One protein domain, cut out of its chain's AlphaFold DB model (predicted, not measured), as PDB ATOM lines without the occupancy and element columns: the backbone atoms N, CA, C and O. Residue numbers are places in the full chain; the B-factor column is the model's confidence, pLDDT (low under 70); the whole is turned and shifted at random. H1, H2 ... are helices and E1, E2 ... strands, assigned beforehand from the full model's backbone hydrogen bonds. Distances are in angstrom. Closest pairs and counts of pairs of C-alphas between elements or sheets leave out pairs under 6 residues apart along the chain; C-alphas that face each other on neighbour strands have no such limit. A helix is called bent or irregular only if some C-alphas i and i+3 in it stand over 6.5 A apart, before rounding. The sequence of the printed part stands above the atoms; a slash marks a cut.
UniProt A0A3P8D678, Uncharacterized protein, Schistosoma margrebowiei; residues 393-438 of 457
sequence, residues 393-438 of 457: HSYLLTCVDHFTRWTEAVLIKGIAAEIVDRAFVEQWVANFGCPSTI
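AT A GLANCE: This is residues 393 to 438 of the 457 residues of an uncharacterized protein of Schistosoma margrebowiei (UniProt A0A3P8D678). A hairpin of two antiparallel strands, E1 and E2, makes a narrow ribbon, with one helix, H1, packed over one face of it and the other face bare. The ribbon and its turn make the longest axis, and residues 433 to 438 fold back from the last turn of H1. The printed part has 46 residues with two named strands and one named helix, in the order E1, E2, H1; the class is mixed, helices and strands. The whole is compact, with a radius of gyration of the C-alphas of 10.5 A, and elongated, spanning 28 by 16 by 16 A.

HOW THE PARTS SIT: E1, residues 395 to 401, and E2, residues 407 to 412, form a hairpin over a tight link, antiparallel at 157 degrees. N 397 and O 410 are 2.9 A apart and N 408 and O 399 are 2.9 A apart, both within hydrogen-bond range. A tight link of 4 residues joins E2 to H1, residues 417 to 432. The closest C-alphas of E2 and H1 are those of Ile 412 and Ile 419, 7.1 A apart; those of E1 and H1 are Leu 397 and Val 420, 7.4 A apart. In H1, 10 of 12 O i to N i+4 pairs are within hydrogen-bond range.

IN THESE COORDINATES: E1 is 19.8 A long and begins at C-alpha 395 (-3.535, 149.902, 20.542). E2 is 16.0 A long. H1 is 20.5 A long, ends at C-alpha 432 (-9.422, 129.043, 17.122), and has a kink of 27 degrees near residue 424. It is neither bent nor irregular, but only just: C-alphas 426 and 429 are 6.5 A apart.

THE WHOLE: The two C-alphas farthest apart are those of His 393 and Phe 403, 29.0 A. The printed part has no cut, and both links are tight. The mean pLDDT of the printed part is 82.5, with residue 393 under 70.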
ATOM      1  N   HIS A 393      -7.954 153.268  15.360       52.03
ATOM      2  CA  HIS A 393      -7.368 152.250  16.253       52.03
ATOM      3  C   HIS A 393      -6.053 152.787  16.846       52.03
ATOM      4  O   HIS A 393      -5.308 153.467  16.147       52.03
ATOM      5  N   SER A 394      -5.782 152.527  18.128       70.69
ATOM      6  CA  SER A 394      -4.681 153.178  18.875       70.69
ATOM      7  C   SER A 394      -3.827 152.222  19.712       70.69
ATOM      8  O   SER A 394      -2.811 152.639  20.263       70.69
ATOM      9  N   TYR A 395      -4.224 150.952  19.796       75.31
ATOM     10  CA  TYR A 395      -3.535 149.902  20.542       75.31
ATOM     11  C   TYR A 395      -3.485 148.629  19.697       75.31
ATOM     12  O   TYR A 395      -4.364 148.400  18.861       75.31
ATOM     13  N   LEU A 396      -2.486 147.785  19.951       84.31
ATOM     14  CA  LEU A 396      -2.387 146.443  19.383       84.31
ATOM     15  C   LEU A 396      -2.599 145.418  20.502       84.31
ATOM     16  O   LEU A 396      -1.871 145.428  21.496       84.31
ATOM     17  N   LEU A 397      -3.607 144.563  20.337       85.19
ATOM     18  CA  LEU A 397      -3.822 143.362  21.137       85.19
ATOM     19  C   LEU A 397      -3.079 142.212  20.458       85.19
ATOM     20  O   LEU A 397      -3.459 141.802  19.363       85.19
ATOM     21  N   THR A 398      -2.035 141.696  21.102       84.56
ATOM     22  CA  THR A 398      -1.294 140.531  20.603       84.56
ATOM     23  C   THR A 398      -1.676 139.304  21.419       84.56
ATOM     24  O   THR A 398      -1.481 139.295  22.635       84.56
ATOM     25  N   CYS A 399      -2.188 138.272  20.752       87.19
ATOM     26  CA  CYS A 399      -2.644 137.011  21.331       87.19
ATOM     27  C   CYS A 399      -1.735 135.865  20.866       87.19
ATOM     28  O   CYS A 399      -1.556 135.665  19.666       87.19
ATOM     29  N   VAL A 400      -1.159 135.105  21.800       84.38
ATOM     30  CA  VAL A 400      -0.218 134.008  21.509       84.38
ATOM     31  C   VAL A 400      -0.672 132.721  22.189       84.38
ATOM     32  O   VAL A 400      -0.747 132.681  23.417       84.38
ATOM     33  N   ASP A 401      -0.887 131.640  21.438       87.06
ATOM     34  CA  ASP A 401      -1.000 130.309  22.044       87.06
ATOM     35  C   ASP A 401       0.393 129.762  22.369       87.06
ATOM     36  O   ASP A 401       1.241 129.560  21.499       87.06
ATOM     37  N   HIS A 402       0.628 129.459  23.641       78.62
ATOM     38  CA  HIS A 402       1.895 128.903  24.096       78.62
ATOM     39  C   HIS A 402       2.201 127.474  23.571       78.62
ATOM     40  O   HIS A 402       3.352 127.040  23.687       78.62
ATOM     41  N   PHE A 403       1.216 126.730  23.043       75.62
ATOM     42  CA  PHE A 403       1.381 125.338  22.612       75.62
ATOM     43  C   PHE A 403       1.846 125.269  21.155       75.62
ATOM     44  O   PHE A 403       2.949 124.797  20.882       75.62
ATOM     45  N   THR A 404       1.046 125.808  20.234       82.94
ATOM     46  CA  THR A 404       1.369 125.912  18.801       82.94
ATOM     47  C   THR A 404       2.396 126.998  18.488       82.94
ATOM     48  O   THR A 404       3.046 126.927  17.447       82.94
ATOM     49  N   ARG A 405       2.547 128.003  19.367       81.50
ATOM     50  CA  ARG A 405       3.248 129.277  19.103       81.50
ATOM     51  C   ARG A 405       2.593 130.140  18.023       81.50
ATOM     52  O   ARG A 405       3.200 131.110  17.571       81.50
ATOM     53  N   TRP A 406       1.341 129.841  17.665       85.94
ATOM     54  CA  TRP A 406       0.531 130.717  16.830       85.94
ATOM     55  C   TRP A 406       0.367 132.088  17.493       85.94
ATOM     56  O   TRP A 406       0.174 132.177  18.706       85.94
ATOM     57  N   THR A 407       0.473 133.147  16.691       86.00
ATOM     58  CA  THR A 407       0.411 134.543  17.134       86.00
ATOM     59  C   THR A 407      -0.545 135.310  16.231       86.00
ATOM     60  O   THR A 407      -0.384 135.300  15.015       86.00
ATOM     61  N   GLU A 408      -1.514 135.990  16.832       84.44
ATOM     62  CA  GLU A 408      -2.481 136.867  16.170       84.44
ATOM     63  C   GLU A 408      -2.335 138.290  16.729       84.44
ATOM     64  O   GLU A 408      -2.050 138.471  17.916       84.44
ATOM     65  N   ALA A 409      -2.496 139.307  15.881       86.94
ATOM     66  CA  ALA A 409      -2.291 140.707  16.246       86.94
ATOM     67  C   ALA A 409      -3.456 141.568  15.733       86.94
ATOM     68  O   ALA A 409      -3.682 141.674  14.529       86.94
ATOM     69  N   VAL A 410      -4.199 142.178  16.658       81.88
ATOM     70  CA  VAL A 410      -5.491 142.828  16.400       81.88
ATOM     71  C   VAL A 410      -5.422 144.307  16.772       81.88
ATOM     72  O   VAL A 410      -5.095 144.665  17.903       81.88
ATOM     73  N   LEU A 411      -5.752 145.190  15.828       83.38
ATOM     74  CA  LEU A 411      -5.819 146.635  16.069       83.38
ATOM     75  C   LEU A 411      -7.116 147.001  16.805       83.38
ATOM     76  O   LEU A 411      -8.209 146.754  16.298       83.38
ATOM     77  N   ILE A 412      -7.005 147.632  17.978       82.81
ATOM     78  CA  ILE A 412      -8.154 147.974  18.832       82.81
ATOM     79  C   ILE A 412      -8.226 149.469  19.184       82.81
ATOM     80  O   ILE A 412      -7.251 150.222  19.109       82.81
ATOM     81  N   LYS A 413      -9.430 149.915  19.564       77.75
ATOM     82  CA  LYS A 413      -9.780 151.329  19.820       77.75
ATOM     83  C   LYS A 413      -9.355 151.869  21.182       77.75
ATOM     84  O   LYS A 413      -9.312 153.080  21.364       77.75
ATOM     85  N   GLY A 414      -9.058 150.994  22.134       74.50
ATOM     86  CA  GLY A 414      -8.729 151.367  23.502       74.50
ATOM     87  C   GLY A 414      -8.472 150.137  24.361       74.50
ATOM     88  O   GLY A 414      -8.992 149.067  24.066       74.50
ATOM     89  N   ILE A 415      -7.721 150.313  25.445       77.56
ATOM     90  CA  ILE A 415      -7.374 149.264  26.420       77.56
ATOM     91  C   ILE A 415      -8.508 148.956  27.431       77.56
ATOM     92  O   ILE A 415      -8.301 148.307  28.452       77.56
ATOM     93  N   ALA A 416      -9.728 149.445  27.187       80.12
ATOM     94  CA  ALA A 416     -10.880 149.154  28.041       80.12
ATOM     95  C   ALA A 416     -11.307 147.686  27.884       80.12
ATOM     96  O   ALA A 416     -11.388 147.203  26.757       80.12
ATOM     97  N   ALA A 417     -11.626 147.014  28.997       79.00
ATOM     98  CA  ALA A 417     -11.942 145.579  29.033       79.00
ATOM     99  C   ALA A 417     -12.950 145.161  27.950       79.00
ATOM    100  O   ALA A 417     -12.607 144.360  27.096       79.00
ATOM    101  N   GLU A 418     -14.104 145.830  27.864       82.88
ATOM    102  CA  GLU A 418     -15.142 145.589  26.844       82.88
ATOM    103  C   GLU A 418     -14.618 145.592  25.390       82.88
ATOM    104  O   GLU A 418     -15.105 144.839  24.549       82.88
ATOM    105  N   ILE A 419     -13.610 146.417  25.079       78.50
ATOM    106  CA  ILE A 419     -12.990 146.486  23.747       78.50
ATOM    107  C   ILE A 419     -12.036 145.303  23.535       78.50
ATOM    108  O   ILE A 419     -12.020 144.724  22.448       78.50
ATOM    109  N   VAL A 420     -11.257 144.945  24.559       83.69
ATOM    110  CA  VAL A 420     -10.322 143.807  24.540       83.69
ATOM    111  C   VAL A 420     -11.086 142.485  24.476       83.69
ATOM    112  O   VAL A 420     -10.824 141.687  23.583       83.69
ATOM    113  N   ASP A 421     -12.071 142.290  25.354       85.75
ATOM    114  CA  ASP A 421     -12.923 141.102  25.440       85.75
ATOM    115  C   ASP A 421     -13.656 140.867  24.115       85.75
ATOM    116  O   ASP A 421     -13.635 139.764  23.567       85.75
ATOM    117  N   ARG A 422     -14.240 141.928  23.536       86.62
ATOM    118  CA  ARG A 422     -14.908 141.848  22.234       86.62
ATOM    119  C   ARG A 422     -13.936 141.499  21.109       86.62
ATOM    120  O   ARG A 422     -14.240 140.606  20.325       86.62
ATOM    121  N   ALA A 423     -12.788 142.173  21.017       86.31
ATOM    122  CA  ALA A 423     -11.794 141.890  19.981       86.31
ATOM    123  C   ALA A 423     -11.236 140.460  20.102       86.31
ATOM    124  O   ALA A 423     -11.051 139.776  19.096       86.31
ATOM    125  N   PHE A 424     -11.028 139.987  21.332       87.56
ATOM    126  CA  PHE A 424     -10.599 138.628  21.630       87.56
ATOM    127  C   PHE A 424     -11.648 137.579  21.219       87.56
ATOM    128  O   PHE A 424     -11.296 136.577  20.599       87.56
ATOM    129  N   VAL A 425     -12.937 137.809  21.491       87.75
ATOM    130  CA  VAL A 425     -14.005 136.893  21.055       87.75
ATOM    131  C   VAL A 425     -14.186 136.916  19.530       87.75
ATOM    132  O   VAL A 425     -14.291 135.856  18.915       87.75
ATOM    133  N   GLU A 426     -14.187 138.101  18.910       88.19
ATOM    134  CA  GLU A 426     -14.411 138.268  17.464       88.19
ATOM    135  C   GLU A 426     -13.263 137.749  16.587       88.19
ATOM    136  O   GLU A 426     -13.530 137.348  15.457       88.19
ATOM    137  N   GLN A 427     -12.013 137.769  17.066       86.31
ATOM    138  CA  GLN A 427     -10.855 137.266  16.313       86.31
ATOM    139  C   GLN A 427     -10.420 135.884  16.809       86.31
ATOM    140  O   GLN A 427     -10.502 134.907  16.066       86.31
ATOM    141  N   TRP A 428     -10.047 135.751  18.085       87.12
ATOM    142  CA  TRP A 428      -9.461 134.503  18.566       87.12
ATOM    143  C   TRP A 428     -10.501 133.396  18.757       87.12
ATOM    144  O   TRP A 428     -10.360 132.306  18.203       87.12
ATOM    145  N   VAL A 429     -11.555 133.645  19.545       84.75
ATOM    146  CA  VAL A 429     -12.517 132.585  19.912       84.75
ATOM    147  C   VAL A 429     -13.323 132.119  18.696       84.75
ATOM    148  O   VAL A 429     -13.585 130.924  18.565       84.75
ATOM    149  N   ALA A 430     -13.651 133.029  17.775       86.25
ATOM    150  CA  ALA A 430     -14.328 132.707  16.521       86.25
ATOM    151  C   ALA A 430     -13.490 131.823  15.570       86.25
ATOM    152  O   ALA A 430     -14.058 130.959  14.900       86.25
ATOM    153  N   ASN A 431     -12.164 132.011  15.522       87.06
ATOM    154  CA  ASN A 431     -11.275 131.310  14.585       87.06
ATOM    155  C   ASN A 431     -10.622 130.047  15.180       87.06
ATOM    156  O   ASN A 431     -10.485 129.038  14.487       87.06
ATOM    157  N   PHE A 432     -10.222 130.087  16.456       84.69
ATOM    158  CA  PHE A 432      -9.422 129.043  17.122       84.69
ATOM    159  C   PHE A 432     -10.143 128.366  18.301       84.69
ATOM    160  O   PHE A 432      -9.643 127.378  18.842       84.69
ATOM    161  N   GLY A 433     -11.320 128.862  18.692       85.81
ATOM    162  CA  GLY A 433     -12.086 128.371  19.838       85.81
ATOM    163  C   GLY A 433     -11.644 128.963  21.182       85.81
ATOM    164  O   GLY A 433     -10.691 129.738  21.283       85.81
ATOM    165  N   CYS A 434     -12.368 128.605  22.246       86.06
ATOM    166  CA  CYS A 434     -12.076 129.089  23.595       86.06
ATOM    167  C   CYS A 434     -10.795 128.432  24.155       86.06
ATOM    168  O   CYS A 434     -10.758 127.204  24.270       86.06
ATOM    169  N   PRO A 435      -9.764 129.202  24.559       85.12
ATOM    170  CA  PRO A 435      -8.627 128.659  25.296       85.12
ATOM    171  C   PRO A 435      -9.059 128.182  26.690       85.12
ATOM    172  O   PRO A 435      -9.994 128.719  27.283       85.12
ATOM    173  N   SER A 436      -8.348 127.204  27.254       82.06
ATOM    174  CA  SER A 436      -8.635 126.694  28.604       82.06
ATOM    175  C   SER A 436      -8.166 127.642  29.712       82.06
ATOM    176  O   SER A 436      -8.538 127.484  30.873       82.06
ATOM    177  N   THR A 437      -7.261 128.571  29.397       80.00
ATOM    178  CA  THR A 437      -6.691 129.539  30.341       80.00
ATOM    179  C   THR A 437      -6.158 130.744  29.573       80.00
ATOM    180  O   THR A 437      -5.438 130.583  28.588       80.00
ATOM    181  N   ILE A 438      -6.452 131.954  30.047       84.25
ATOM    182  CA  ILE A 438      -5.881 133.196  29.513       84.25
ATOM    183  C   ILE A 438      -4.918 133.767  30.554       84.25
ATOM    184  O   ILE A 438      -5.232 133.822  31.741       84.25
TER     185      ILE A 438